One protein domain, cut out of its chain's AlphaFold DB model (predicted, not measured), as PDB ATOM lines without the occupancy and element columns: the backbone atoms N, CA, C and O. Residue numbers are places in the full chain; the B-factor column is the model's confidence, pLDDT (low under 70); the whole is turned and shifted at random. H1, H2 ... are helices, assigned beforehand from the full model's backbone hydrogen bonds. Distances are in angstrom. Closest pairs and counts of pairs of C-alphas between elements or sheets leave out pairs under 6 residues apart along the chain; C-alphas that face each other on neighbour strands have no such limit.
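Overview. This is residues 2 to 80 and 130 to 149 of the 166 residues of an uncharacterized protein of Candidatus Desantisbacteria bacterium CG_4_10_14_0_8_um_filter_48_22 (UniProt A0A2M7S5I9). Three long helices form a loose, elongated layer: H3 lies between H1 and H4, side by side with H4 and slanting across H1. Beyond H3, the last part of H1 and a long loop make one end of the rod, and residues 32 to 39 stick out there; the loop folds back to short H2, near the first residues of H3. The printed part has 99 residues with four named helices, in the order H1, H2, H3, H4, and no named strand; the class is all helix. The whole is loose, with a radius of gyration of the C-alphas of 17.8 A and spans of 59 by 24 by 19 A.

Arrangement. H1, residues 2 to 33, touches H3, residues 55 to 78, where the closest C-alphas, those of Phe 12 and Gly 62, are 4.3 A apart. They run opposite ways at a steep tilt of 38 degrees, only just past shallow. H2, residues 46 to 51, is apart from H1. It is close to H3 but not clearly touching, about perpendicular at 85 degrees; their closest C-alphas, those of Tyr 49 and Tyr 55, are 6.9 A apart. H3 touches H4, residues 130 to 149, with residues 56 to 67 alone; the closest C-alphas, those of Ser 60 and Ala 133, are 5.0 A apart. They run the same way at a shallow tilt of 21 degrees. H4 is apart from H1 and H2. In H1, H2, H3 and H4 every O i to N i+4 pair is within hydrogen-bond range.

Along the chain. H1 begins at C-alpha 2, (69.718, -30.085, -44.013), and measures 46.6 A from first to last C-alpha. H2 measures 8.6 A. H3 begins at C-alpha 55, (45.532, -37.147, -53.593), and measures 34.2 A. H4 measures 28.4 A and ends at C-alpha 149, (61.551, -15.257, -38.304).

Size, cuts and confidence. The two C-alphas farthest apart, those of Glu 38 and Lys 80, are 60.1 A apart. Residues 81 to 129 are not printed, and C-alphas 80 and 130 are 36.4 A apart across this cut. The link from H1 to H2 is long, and that from H2 to H3 is tight. The mean pLDDT of the printed part is 74.7; it is under 70 at residue 25, residues 27 to 46, 48 to 49 and 78 to 80.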
ATOM      1  N   LYS A   2      69.899 -29.092 -42.929       72.31
ATOM      2  CA  LYS A   2      69.718 -30.085 -44.013       72.31
ATOM      3  C   LYS A   2      69.196 -31.468 -43.565       72.31
ATOM      4  O   LYS A   2      68.168 -31.904 -44.061       72.31
ATOM      5  N   LYS A   3      69.806 -32.104 -42.550       76.81
ATOM      6  CA  LYS A   3      69.358 -33.423 -42.037       76.81
ATOM      7  C   LYS A   3      67.896 -33.448 -41.545       76.81
ATOM      8  O   LYS A   3      67.218 -34.447 -41.725       76.81
ATOM      9  N   LYS A   4      67.392 -32.353 -40.963       75.44
ATOM     10  CA  LYS A   4      66.008 -32.272 -40.454       75.44
ATOM     11  C   LYS A   4      64.989 -32.170 -41.584       75.44
ATOM     12  O   LYS A   4      63.932 -32.779 -41.505       75.44
ATOM     13  N   ILE A   5      65.339 -31.420 -42.627       77.00
ATOM     14  CA  ILE A   5      64.515 -31.268 -43.829       77.00
ATOM     15  C   ILE A   5      64.407 -32.616 -44.548       77.00
ATOM     16  O   ILE A   5      63.309 -33.017 -44.906       77.00
ATOM     17  N   ILE A   6      65.515 -33.358 -44.659       83.69
ATOM     18  CA  ILE A   6      65.521 -34.701 -45.260       83.69
ATOM     19  C   ILE A   6      64.594 -35.652 -44.493       83.69
ATOM     20  O   ILE A   6      63.752 -36.290 -45.112       83.69
ATOM     21  N   ILE A   7      64.683 -35.701 -43.157       83.38
ATOM     22  CA  ILE A   7      63.783 -36.537 -42.341       83.38
ATOM     23  C   ILE A   7      62.318 -36.141 -42.569       83.38
ATOM     24  O   ILE A   7      61.467 -37.005 -42.744       83.38
ATOM     25  N   SER A   8      62.029 -34.840 -42.634       82.25
ATOM     26  CA  SER A   8      60.683 -34.336 -42.925       82.25
ATOM     27  C   SER A   8      60.158 -34.784 -44.292       82.25
ATOM     28  O   SER A   8      59.001 -35.177 -44.397       82.25
ATOM     29  N   ILE A   9      61.002 -34.749 -45.329       84.38
ATOM     30  CA  ILE A   9      60.652 -35.179 -46.692       84.38
ATOM     31  C   ILE A   9      60.406 -36.690 -46.734       84.38
ATOM     32  O   ILE A   9      59.445 -37.138 -47.350       84.38
ATOM     33  N   VAL A  10      61.233 -37.478 -46.042       89.00
ATOM     34  CA  VAL A  10      61.049 -38.933 -45.946       89.00
ATOM     35  C   VAL A  10      59.731 -39.271 -45.249       89.00
ATOM     36  O   VAL A  10      58.992 -40.123 -45.731       89.00
ATOM     37  N   VAL A  11      59.390 -38.569 -44.163       85.69
ATOM     38  CA  VAL A  11      58.102 -38.739 -43.469       85.69
ATOM     39  C   VAL A  11      56.930 -38.353 -44.371       85.69
ATOM     40  O   VAL A  11      55.952 -39.094 -44.435       85.69
ATOM     41  N   PHE A  12      57.032 -37.233 -45.095       89.19
ATOM     42  CA  PHE A  12      56.017 -36.812 -46.062       89.19
ATOM     43  C   PHE A  12      55.750 -37.912 -47.098       89.19
ATOM     44  O   PHE A  12      54.609 -38.340 -47.267       89.19
ATOM     45  N   LEU A  13      56.812 -38.399 -47.749       88.94
ATOM     46  CA  LEU A  13      56.729 -39.448 -48.765       88.94
ATOM     47  C   LEU A  13      56.175 -40.748 -48.181       88.94
ATOM     48  O   LEU A  13      55.298 -41.356 -48.783       88.94
ATOM     49  N   GLY A  14      56.630 -41.145 -46.990       87.81
ATOM     50  CA  GLY A  14      56.158 -42.350 -46.314       87.81
ATOM     51  C   GLY A  14      54.657 -42.315 -46.028       87.81
ATOM     52  O   GLY A  14      53.953 -43.263 -46.362       87.81
ATOM     53  N   ILE A  15      54.143 -41.211 -45.474       87.69
ATOM     54  CA  ILE A  15      52.706 -41.049 -45.187       87.69
ATOM     55  C   ILE A  15      51.893 -40.988 -46.485       87.69
ATOM     56  O   ILE A  15      50.824 -41.590 -46.568       87.69
ATOM     57  N   PHE A  16      52.401 -40.296 -47.508       84.50
ATOM     58  CA  PHE A  16      51.730 -40.187 -48.800       84.50
ATOM     59  C   PHE A  16      51.599 -41.552 -49.492       84.50
ATOM     60  O   PHE A  16      50.511 -41.922 -49.937       84.50
ATOM     61  N   ILE A  17      52.684 -42.333 -49.521       85.88
ATOM     62  CA  ILE A  17      52.702 -43.690 -50.083       85.88
ATOM     63  C   ILE A  17      51.819 -44.623 -49.246       85.88
ATOM     64  O   ILE A  17      51.024 -45.372 -49.806       85.88
ATOM     65  N   ALA A  18      51.894 -44.551 -47.914       85.62
ATOM     66  CA  ALA A  18      51.055 -45.360 -47.036       85.62
ATOM     67  C   ALA A  18      49.560 -45.083 -47.253       85.62
ATOM     68  O   ALA A  18      48.779 -46.024 -47.337       85.62
ATOM     69  N   HIS A  19      49.152 -43.817 -47.407       85.06
ATOM     70  CA  HIS A  19      47.765 -43.485 -47.739       85.06
ATOM     71  C   HIS A  19      47.354 -44.094 -49.083       85.06
ATOM     72  O   HIS A  19      46.248 -44.625 -49.203       85.06
ATOM     73  N   PHE A  20      48.212 -44.011 -50.098       79.94
ATOM     74  CA  PHE A  20      47.926 -44.588 -51.408       79.94
ATOM     75  C   PHE A  20      47.710 -46.110 -51.313       79.94
ATOM     76  O   PHE A  20      46.678 -46.607 -51.758       79.94
ATOM     77  N   LEU A  21      48.616 -46.824 -50.634       82.19
ATOM     78  CA  LEU A  21      48.545 -48.280 -50.451       82.19
ATOM     79  C   LEU A  21      47.362 -48.725 -49.578       82.19
ATOM     80  O   LEU A  21      46.689 -49.699 -49.897       82.19
ATOM     81  N   LEU A  22      47.073 -48.011 -48.486       80.81
ATOM     82  CA  LEU A  22      45.932 -48.322 -47.617       80.81
ATOM     83  C   LEU A  22      44.603 -48.157 -48.349       80.81
ATOM     84  O   LEU A  22      43.650 -48.891 -48.089       80.81
ATOM     85  N   ARG A  23      44.534 -47.196 -49.269       74.31
ATOM     86  CA  ARG A  23      43.333 -46.949 -50.055       74.31
ATOM     87  C   ARG A  23      43.097 -48.024 -51.104       74.31
ATOM     88  O   ARG A  23      41.964 -48.473 -51.254       74.31
ATOM     89  N   ASP A  24      44.166 -48.455 -51.761       71.81
ATOM     90  CA  ASP A  24      44.154 -49.607 -52.659       71.81
ATOM     91  C   ASP A  24      43.716 -50.884 -51.907       71.81
ATOM     92  O   ASP A  24      42.787 -51.584 -52.317       71.81
ATOM     93  N   TYR A  25      44.266 -51.117 -50.708       68.12
ATOM     94  CA  TYR A  25      43.898 -52.261 -49.870       68.12
ATOM     95  C   TYR A  25      42.435 -52.226 -49.394       68.12
ATOM     96  O   TYR A  25      41.736 -53.234 -49.465       68.12
ATOM     97  N   GLN A  26      41.919 -51.080 -48.937       70.06
ATOM     98  CA  GLN A  26      40.510 -50.997 -48.528       70.06
ATOM     99  C   GLN A  26      39.543 -51.229 -49.691       70.06
ATOM    100  O   GLN A  26      38.519 -51.884 -49.500       70.06
ATOM    101  N   PHE A  27      39.877 -50.747 -50.890       65.88
ATOM    102  CA  PHE A  27      39.061 -50.985 -52.075       65.88
ATOM    103  C   PHE A  27      38.965 -52.484 -52.395       65.88
ATOM    104  O   PHE A  27      37.870 -53.007 -52.592       65.88
ATOM    105  N   THR A  28      40.088 -53.211 -52.351       61.72
ATOM    106  CA  THR A  28      40.098 -54.664 -52.609       61.72
ATOM    107  C   THR A  28      39.332 -55.472 -51.554       61.72
ATOM    108  O   THR A  28      38.633 -56.426 -51.897       61.72
ATOM    109  N   VAL A  29      39.400 -55.083 -50.275       62.19
ATOM    110  CA  VAL A  29      38.660 -55.752 -49.190       62.19
ATOM    111  C   VAL A  29      37.153 -55.514 -49.293       62.19
ATOM    112  O   VAL A  29      36.386 -56.455 -49.092       62.19
ATOM    113  N   LEU A  30      36.716 -54.295 -49.625       60.12
ATOM    114  CA  LEU A  30      35.293 -53.977 -49.790       60.12
ATOM    115  C   LEU A  30      34.677 -54.753 -50.962       60.12
ATOM    116  O   LEU A  30      33.627 -55.369 -50.797       60.12
ATOM    117  N   VAL A  31      35.384 -54.835 -52.095       59.91
ATOM    118  CA  VAL A  31      34.958 -55.629 -53.263       59.91
ATOM    119  C   VAL A  31      34.870 -57.126 -52.937       59.91
ATOM    120  O   VAL A  31      33.970 -57.813 -53.408       59.91
ATOM    121  N   LYS A  32      35.772 -57.649 -52.099       55.66
ATOM    122  CA  LYS A  32      35.772 -59.065 -51.703       55.66
ATOM    123  C   LYS A  32      34.662 -59.414 -50.705       55.66
ATOM    124  O   LYS A  32      34.206 -60.555 -50.678       55.66
ATOM    125  N   LYS A  33      34.272 -58.468 -49.847       55.31
ATOM    126  CA  LYS A  33      33.303 -58.693 -48.763       55.31
ATOM    127  C   LYS A  33      31.853 -58.567 -49.237       55.31
ATOM    128  O   LYS A  33      30.987 -59.248 -48.700       55.31
ATOM    129  N   GLU A  34      31.605 -57.749 -50.255       55.34
ATOM    130  CA  GLU A  34      30.283 -57.556 -50.851       55.34
ATOM    131  C   GLU A  34      30.231 -58.152 -52.260       55.34
ATOM    132  O   GLU A  34      30.175 -57.433 -53.255       55.34
ATOM    133  N   GLY A  35      30.206 -59.486 -52.355       52.31
ATOM    134  CA  GLY A  35      30.064 -60.238 -53.614       52.31
ATOM    135  C   GLY A  35      28.775 -59.977 -54.422       52.31
ATOM    136  O   GLY A  35      28.433 -60.787 -55.274       52.31
ATOM    137  N   CYS A  36      28.068 -58.872 -54.168       47.25
ATOM    138  CA  CYS A  36      26.819 -58.446 -54.798       47.25
ATOM    139  C   CYS A  36      26.859 -56.985 -55.298       47.25
ATOM    140  O   CYS A  36      25.819 -56.335 -55.362       47.25
ATOM    141  N   VAL A  37      28.023 -56.436 -55.669       50.66
ATOM    142  CA  VAL A  37      28.079 -55.174 -56.436       50.66
ATOM    143  C   VAL A  37      28.540 -55.471 -57.863       50.66
ATOM    144  O   VAL A  37      29.681 -55.232 -58.246       50.66
ATOM    145  N   GLU A  38      27.625 -56.009 -58.673       48.31
ATOM    146  CA  GLU A  38      27.872 -56.469 -60.050       48.31
ATOM    147  C   GLU A  38      28.178 -55.342 -61.065       48.31
ATOM    148  O   GLU A  38      28.253 -55.605 -62.259       48.31
ATOM    149  N   LYS A  39      28.389 -54.078 -60.660       44.97
ATOM    150  CA  LYS A  39      28.777 -52.995 -61.594       44.97
ATOM    151  C   LYS A  39      29.651 -51.892 -60.981       44.97
ATOM    152  O   LYS A  39      29.358 -50.713 -61.158       44.97
ATOM    153  N   ILE A  40      30.766 -52.230 -60.332       51.47
ATOM    154  CA  ILE A  40      31.900 -51.284 -60.255       51.47
ATOM    155  C   ILE A  40      32.990 -51.817 -61.178       51.47
ATOM    156  O   ILE A  40      33.721 -52.751 -60.860       51.47
ATOM    157  N   GLY A  41      32.999 -51.287 -62.400       45.00
ATOM    158  CA  GLY A  41      33.929 -51.691 -63.440       45.00
ATOM    159  C   GLY A  41      35.374 -51.402 -63.047       45.00
ATOM    160  O   GLY A  41      35.696 -50.265 -62.734       45.00
ATOM    161  N   LYS A  42      36.213 -52.438 -63.190       47.91
ATOM    162  CA  LYS A  42      37.686 -52.441 -63.141       47.91
ATOM    163  C   LYS A  42      38.272 -52.023 -61.778       47.91
ATOM    164  O   LYS A  42      37.716 -51.217 -61.050       47.91
ATOM    165  N   GLY A  43      39.379 -52.663 -61.393       55.19
ATOM    166  CA  GLY A  43      40.047 -52.442 -60.105       55.19
ATOM    167  C   GLY A  43      40.401 -50.975 -59.843       55.19
ATOM    168  O   GLY A  43      40.255 -50.129 -60.724       55.19
ATOM    169  N   PHE A  44      40.883 -50.676 -58.633       59.28
ATOM    170  CA  PHE A  44      41.353 -49.343 -58.248       59.28
ATOM    171  C   PHE A  44      42.216 -48.740 -59.368       59.28
ATOM    172  O   PHE A  44      43.335 -49.178 -59.628       59.28
ATOM    173  N   THR A  45      41.649 -47.775 -60.094       68.44
ATOM    174  CA  THR A  45      42.310 -47.149 -61.237       68.44
ATOM    175  C   THR A  45      42.800 -45.777 -60.797       68.44
ATOM    176  O   THR A  45      42.093 -45.042 -60.104       68.44
ATOM    177  N   ILE A  46      44.009 -45.400 -61.211       69.75
ATOM    178  CA  ILE A  46      44.605 -44.090 -60.897       69.75
ATOM    179  C   ILE A  46      43.670 -42.945 -61.343       69.75
ATOM    180  O   ILE A  46      43.578 -41.918 -60.671       69.75
ATOM    181  N   GLU A  47      42.905 -43.149 -62.417       74.31
ATOM    182  CA  GLU A  47      41.870 -42.224 -62.891       74.31
ATOM    183  C   GLU A  47      40.780 -41.951 -61.847       74.31
ATOM    184  O   GLU A  47      40.395 -40.801 -61.654       74.31
ATOM    185  N   GLU A  48      40.325 -42.970 -61.117       69.69
ATOM    186  CA  GLU A  48      39.316 -42.844 -60.059       69.69
ATOM    187  C   GLU A  48      39.873 -42.044 -58.869       69.69
ATOM    188  O   GLU A  48      39.202 -41.174 -58.310       69.69
ATOM    189  N   TYR A  49      41.141 -42.287 -58.516       68.12
ATOM    190  CA  TYR A  49      41.856 -41.566 -57.459       68.12
ATOM    191  C   TYR A  49      42.033 -40.072 -57.786       68.12
ATOM    192  O   TYR A  49      41.885 -39.212 -56.909       68.12
ATOM    193  N   ILE A  50      42.303 -39.757 -59.057       76.62
ATOM    194  CA  ILE A  50      42.412 -38.382 -59.561       76.62
ATOM    195  C   ILE A  50      41.030 -37.726 -59.641       76.62
ATOM    196  O   ILE A  50      40.846 -36.622 -59.125       76.62
ATOM    197  N   LYS A  51      40.036 -38.413 -60.214       76.06
ATOM    198  CA  LYS A  51      38.660 -37.919 -60.372       76.06
ATOM    199  C   LYS A  51      38.025 -37.571 -59.026       76.06
ATOM    200  O   LYS A  51      37.390 -36.527 -58.889       76.06
ATOM    201  N   ASN A  52      38.271 -38.398 -58.012       70.56
ATOM    202  CA  ASN A  52      37.754 -38.200 -56.663       70.56
ATOM    203  C   ASN A  52      38.618 -37.272 -55.792       70.56
ATOM    204  O   ASN A  52      38.251 -37.017 -54.638       70.56
ATOM    205  N   LYS A  53      39.713 -36.715 -56.339       75.69
ATOM    206  CA  LYS A  53      40.582 -35.719 -55.685       75.69
ATOM    207  C   LYS A  53      41.201 -36.202 -54.371       75.69
ATOM    208  O   LYS A  53      41.460 -35.413 -53.463       75.69
ATOM    209  N   ASP A  54      41.440 -37.501 -54.248       74.19
ATOM    210  CA  ASP A  54      41.881 -38.103 -52.986       74.19
ATOM    211  C   ASP A  54      43.366 -37.892 -52.692       74.19
ATOM    212  O   ASP A  54      43.785 -37.899 -51.535       74.19
ATOM    213  N   TYR A  55      44.140 -37.566 -53.724       78.06
ATOM    214  CA  TYR A  55      45.532 -37.147 -53.593       78.06
ATOM    215  C   TYR A  55      45.713 -35.889 -52.735       78.06
ATOM    216  O   TYR A  55      46.734 -35.765 -52.061       78.06
ATOM    217  N   PHE A  56      44.731 -34.979 -52.694       81.12
ATOM    218  CA  PHE A  56      44.780 -33.805 -51.814       81.12
ATOM    219  C   PHE A  56      44.751 -34.192 -50.335       81.12
ATOM    220  O   PHE A  56      45.387 -33.535 -49.509       81.12
ATOM    221  N   LEU A  57      44.049 -35.272 -49.997       77.62
ATOM    222  CA  LEU A  57      43.958 -35.757 -48.627       77.62
ATOM    223  C   LEU A  57      45.288 -36.383 -48.194       77.62
ATOM    224  O   LEU A  57      45.848 -35.987 -47.173       77.62
ATOM    225  N   GLY A  58      45.855 -37.261 -49.031       80.19
ATOM    226  CA  GLY A  58      47.198 -37.815 -48.825       80.19
ATOM    227  C   GLY A  58      48.266 -36.732 -48.699       80.19
ATOM    228  O   GLY A  58      49.091 -36.782 -47.787       80.19
ATOM    229  N   TYR A  59      48.208 -35.709 -49.557       82.44
ATOM    230  CA  TYR A  59      49.092 -34.547 -49.489       82.44
ATOM    231  C   TYR A  59      48.960 -33.809 -48.148       82.44
ATOM    232  O   TYR A  59      49.966 -33.542 -47.494       82.44
ATOM    233  N   SER A  60      47.731 -33.537 -47.701       82.75
ATOM    234  CA  SER A  60      47.459 -32.831 -46.440       82.75
ATOM    235  C   SER A  60      47.995 -33.592 -45.227       82.75
ATOM    236  O   SER A  60      48.657 -33.008 -44.369       82.75
ATOM    237  N   TYR A  61      47.749 -34.907 -45.166       81.88
ATOM    238  CA  TYR A  61      48.247 -35.759 -44.084       81.88
ATOM    239  C   TYR A  61      49.770 -35.864 -44.088       81.88
ATOM    240  O   TYR A  61      50.394 -35.757 -43.031       81.88
ATOM    241  N   GLY A  62      50.375 -36.021 -45.269       83.50
ATOM    242  CA  GLY A  62      51.826 -36.021 -45.414       83.50
ATOM    243  C   GLY A  62      52.436 -34.709 -44.930       83.50
ATOM    244  O   GLY A  62      53.391 -34.724 -44.154       83.50
ATOM    245  N   LEU A  63      51.866 -33.571 -45.342       83.00
ATOM    246  CA  LEU A  63      52.352 -32.239 -44.982       83.00
ATOM    247  C   LEU A  63      52.249 -31.996 -43.471       83.00
ATOM    248  O   LEU A  63      53.211 -31.544 -42.848       83.00
ATOM    249  N   ALA A  64      51.109 -32.350 -42.872       84.62
ATOM    250  CA  ALA A  64      50.891 -32.249 -41.434       84.62
ATOM    251  C   ALA A  64      51.866 -33.141 -40.650       84.62
ATOM    252  O   ALA A  64      52.511 -32.675 -39.712       84.62
ATOM    253  N   GLY A  65      52.033 -34.403 -41.054       82.75
ATOM    254  CA  GLY A  65      52.950 -35.337 -40.400       82.75
ATOM    255  C   GLY A  65      54.410 -34.895 -40.498       82.75
ATOM    256  O   GLY A  65      55.126 -34.878 -39.494       82.75
ATOM    257  N   ALA A  66      54.840 -34.452 -41.679       85.69
ATOM    258  CA  ALA A  66      56.172 -33.902 -41.886       85.69
ATOM    259  C   ALA A  66      56.417 -32.682 -40.989       85.69
ATOM    260  O   ALA A  66      57.434 -32.623 -40.297       85.69
ATOM    261  N   PHE A  67      55.475 -31.738 -40.947       83.06
ATOM    262  CA  PHE A  67      55.591 -30.549 -40.109       83.06
ATOM    263  C   PHE A  67      55.639 -30.887 -38.609       83.06
ATOM    264  O   PHE A  67      56.440 -30.302 -37.874       83.06
ATOM    265  N   THR A  68      54.848 -31.863 -38.156       85.25
ATOM    266  CA  THR A  68      54.876 -32.357 -36.772       85.25
ATOM    267  C   THR A  68      56.240 -32.943 -36.418       85.25
ATOM    268  O   THR A  68      56.829 -32.543 -35.414       85.25
ATOM    269  N   VAL A  69      56.797 -33.826 -37.256       85.94
ATOM    270  CA  VAL A  69      58.127 -34.411 -37.013       85.94
ATOM    271  C   VAL A  69      59.212 -33.337 -37.026       85.94
ATOM    272  O   VAL A  69      60.074 -33.316 -36.145       85.94
ATOM    273  N   PHE A  70      59.161 -32.397 -37.969       83.00
ATOM    274  CA  PHE A  70      60.103 -31.281 -38.018       83.00
ATOM    275  C   PHE A  70      60.061 -30.427 -36.745       83.00
ATOM    276  O   PHE A  70      61.107 -30.133 -36.155       83.00
ATOM    277  N   SER A  71      58.857 -30.073 -36.296       79.50
ATOM    278  CA  SER A  71      58.627 -29.290 -35.079       79.50
ATOM    279  C   SER A  71      59.079 -30.045 -33.829       79.50
ATOM    280  O   SER A  71      59.736 -29.471 -32.962       79.50
ATOM    281  N   PHE A  72      58.832 -31.352 -33.769       82.75
ATOM    282  CA  PHE A  72      59.270 -32.214 -32.675       82.75
ATOM    283  C   PHE A  72      60.802 -32.318 -32.594       82.75
ATOM    284  O   PHE A  72      61.397 -32.108 -31.536       82.75
ATOM    285  N   LEU A  73      61.480 -32.520 -33.730       82.75
ATOM    286  CA  LEU A  73      62.948 -32.516 -33.813       82.75
ATOM    287  C   LEU A  73      63.563 -31.141 -33.509       82.75
ATOM    288  O   LEU A  73      64.743 -31.031 -33.149       82.75
ATOM    289  N   LEU A  74      62.820 -30.054 -33.720       78.50
ATOM    290  CA  LEU A  74      63.215 -28.724 -33.263       78.50
ATOM    291  C   LEU A  74      63.078 -28.598 -31.747       78.50
ATOM    292  O   LEU A  74      64.028 -28.137 -31.116       78.50
ATOM    293  N   LEU A  75      61.966 -29.062 -31.179       77.12
ATOM    294  CA  LEU A  75      61.685 -29.015 -29.748       77.12
ATOM    295  C   LEU A  75      62.722 -29.805 -28.936       77.12
ATOM    296  O   LEU A  75      63.315 -29.249 -28.011       77.12
ATOM    297  N   ILE A  76      63.036 -31.040 -29.347       78.25
ATOM    298  CA  ILE A  76      64.065 -31.871 -28.697       78.25
ATOM    299  C   ILE A  76      65.430 -31.183 -28.733       78.25
ATOM    300  O   ILE A  76      66.124 -31.120 -27.721       78.25
ATOM    301  N   LYS A  77      65.830 -30.640 -29.892       72.69
ATOM    302  CA  LYS A  77      67.153 -30.012 -30.029       72.69
ATOM    303  C   LYS A  77      67.269 -28.735 -29.195       72.69
ATOM    304  O   LYS A  77      68.347 -28.431 -28.702       72.69
ATOM    305  N   GLN A  78      66.190 -27.964 -29.097       69.31
ATOM    306  CA  GLN A  78      66.222 -26.657 -28.455       69.31
ATOM    307  C   GLN A  78      66.143 -26.749 -26.920       69.31
ATOM    308  O   GLN A  78      66.526 -25.776 -26.286       69.31
ATOM    309  N   ARG A  79      65.698 -27.872 -26.315       61.56
ATOM    310  CA  ARG A  79      65.615 -28.095 -24.843       61.56
ATOM    311  C   ARG A  79      65.169 -26.847 -24.052       61.56
ATOM    312  O   ARG A  79      65.643 -26.593 -22.948       61.56
ATOM    313  N   LYS A  80      64.289 -26.015 -24.629       57.53
ATOM    314  CA  LYS A  80      63.960 -24.705 -24.054       57.53
ATOM    315  C   LYS A  80      62.887 -24.861 -22.986       57.53
ATOM    316  O   LYS A  80      61.852 -25.475 -23.227       57.53
ATOM    317  N   PRO A 130      40.113 -30.536 -51.596       73.94
ATOM    318  CA  PRO A 130      41.078 -29.500 -51.963       73.94
ATOM    319  C   PRO A 130      41.114 -28.344 -50.952       73.94
ATOM    320  O   PRO A 130      42.178 -27.771 -50.735       73.94
ATOM    321  N   LEU A 131      39.994 -28.030 -50.289       75.19
ATOM    322  CA  LEU A 131      39.958 -26.984 -49.263       75.19
ATOM    323  C   LEU A 131      40.818 -27.351 -48.044       75.19
ATOM    324  O   LEU A 131      41.571 -26.514 -47.556       75.19
ATOM    325  N   ILE A 132      40.777 -28.611 -47.599       77.69
ATOM    326  CA  ILE A 132      41.633 -29.115 -46.513       77.69
ATOM    327  C   ILE A 132      43.114 -29.012 -46.898       77.69
ATOM    328  O   ILE A 132      43.928 -28.553 -46.094       77.69
ATOM    329  N   ALA A 133      43.472 -29.363 -48.135       76.50
ATOM    330  CA  ALA A 133      44.845 -29.218 -48.627       76.50
ATOM    331  C   ALA A 133      45.309 -27.761 -48.671       76.50
ATOM    332  O   ALA A 133      46.445 -27.450 -48.312       76.50
ATOM    333  N   LEU A 134      44.424 -26.849 -49.065       81.12
ATOM    334  CA  LEU A 134      44.729 -25.428 -49.113       81.12
ATOM    335  C   LEU A 134      44.920 -24.858 -47.702       81.12
ATOM    336  O   LEU A 134      45.941 -24.226 -47.432       81.12
ATOM    337  N   ILE A 135      43.994 -25.145 -46.781       80.19
ATOM    338  CA  ILE A 135      44.082 -24.702 -45.384       80.19
ATOM    339  C   ILE A 135      45.359 -25.243 -44.739       80.19
ATOM    340  O   ILE A 135      46.139 -24.465 -44.198       80.19
ATOM    341  N   THR A 136      45.632 -26.547 -44.858       80.38
ATOM    342  CA  THR A 136      46.850 -27.152 -44.291       80.38
ATOM    343  C   THR A 136      48.124 -26.533 -44.860       80.38
ATOM    344  O   THR A 136      49.048 -26.246 -44.100       80.38
ATOM    345  N   THR A 137      48.165 -26.243 -46.163       81.69
ATOM    346  CA  THR A 137      49.311 -25.571 -46.792       81.69
ATOM    347  C   THR A 137      49.520 -24.168 -46.232       81.69
ATOM    348  O   THR A 137      50.649 -23.809 -45.890       81.69
ATOM    349  N   ILE A 138      48.450 -23.378 -46.090       85.00
ATOM    350  CA  ILE A 138      48.524 -22.025 -45.524       85.00
ATOM    351  C   ILE A 138      49.000 -22.090 -44.072       85.00
ATOM    352  O   ILE A 138      49.945 -21.392 -43.703       85.00
ATOM    353  N   THR A 139      48.407 -22.960 -43.255       83.56
ATOM    354  CA  THR A 139      48.762 -23.095 -41.840       83.56
ATOM    355  C   THR A 139      50.221 -23.515 -41.661       83.56
ATOM    356  O   THR A 139      50.937 -22.908 -40.859       83.56
ATOM    357  N   VAL A 140      50.700 -24.501 -42.427       82.88
ATOM    358  CA  VAL A 140      52.103 -24.950 -42.375       82.88
ATOM    359  C   VAL A 140      53.047 -23.842 -42.841       82.88
ATOM    360  O   VAL A 140      54.064 -23.597 -42.193       82.88
ATOM    361  N   SER A 141      52.697 -23.122 -43.910       82.12
ATOM    362  CA  SER A 141      53.513 -22.024 -44.443       82.12
ATOM    363  C   SER A 141      53.661 -20.884 -43.436       82.12
ATOM    364  O   SER A 141      54.781 -20.468 -43.140       82.12
ATOM    365  N   ILE A 142      52.553 -20.424 -42.847       84.56
ATOM    366  CA  ILE A 142      52.564 -19.386 -41.803       84.56
ATOM    367  C   ILE A 142      53.403 -19.848 -40.608       84.56
ATOM    368  O   ILE A 142      54.233 -19.092 -40.101       84.56
ATOM    369  N   SER A 143      53.236 -21.105 -40.191       80.25
ATOM    370  CA  SER A 143      53.973 -21.668 -39.059       80.25
ATOM    371  C   SER A 143      55.480 -21.728 -39.326       80.25
ATOM    372  O   SER A 143      56.275 -21.345 -38.468       80.25
ATOM    373  N   LEU A 144      55.896 -22.145 -40.526       80.31
ATOM    374  CA  LEU A 144      57.305 -22.153 -40.924       80.31
ATOM    375  C   LEU A 144      57.889 -20.740 -40.984       80.31
ATOM    376  O   LEU A 144      58.976 -20.516 -40.451       80.31
ATOM    377  N   ILE A 145      57.162 -19.776 -41.560       82.69
ATOM    378  CA  ILE A 145      57.585 -18.370 -41.605       82.69
ATOM    379  C   ILE A 145      57.775 -17.828 -40.186       82.69
ATOM    380  O   ILE A 145      58.796 -17.199 -39.901       82.69
ATOM    381  N   TYR A 146      56.836 -18.101 -39.276       83.25
ATOM    382  CA  TYR A 146      56.929 -17.667 -37.885       83.25
ATOM    383  C   TYR A 146      58.155 -18.265 -37.176       83.25
ATOM    384  O   TYR A 146      58.897 -17.547 -36.502       83.25
ATOM    385  N   ILE A 147      58.418 -19.563 -37.369       75.62
ATOM    386  CA  ILE A 147      59.575 -20.254 -36.780       75.62
ATOM    387  C   ILE A 147      60.893 -19.688 -37.323       75.62
ATOM    388  O   ILE A 147      61.803 -19.424 -36.536       75.62
ATOM    389  N   VAL A 148      61.003 -19.481 -38.639       77.00
ATOM    390  CA  VAL A 148      62.218 -18.938 -39.269       77.00
ATOM    391  C   VAL A 148      62.468 -17.501 -38.815       77.00
ATOM    392  O   VAL A 148      63.583 -17.199 -38.397       77.00
ATOM    393  N   ARG A 149      61.436 -16.643 -38.795       76.25
ATOM    394  CA  ARG A 149      61.551 -15.257 -38.304       76.25
ATOM    395  C   ARG A 149      61.992 -15.187 -36.842       76.25
ATOM    396  O   ARG A 149      62.826 -14.358 -36.487       76.25
TER     397      ARG A 149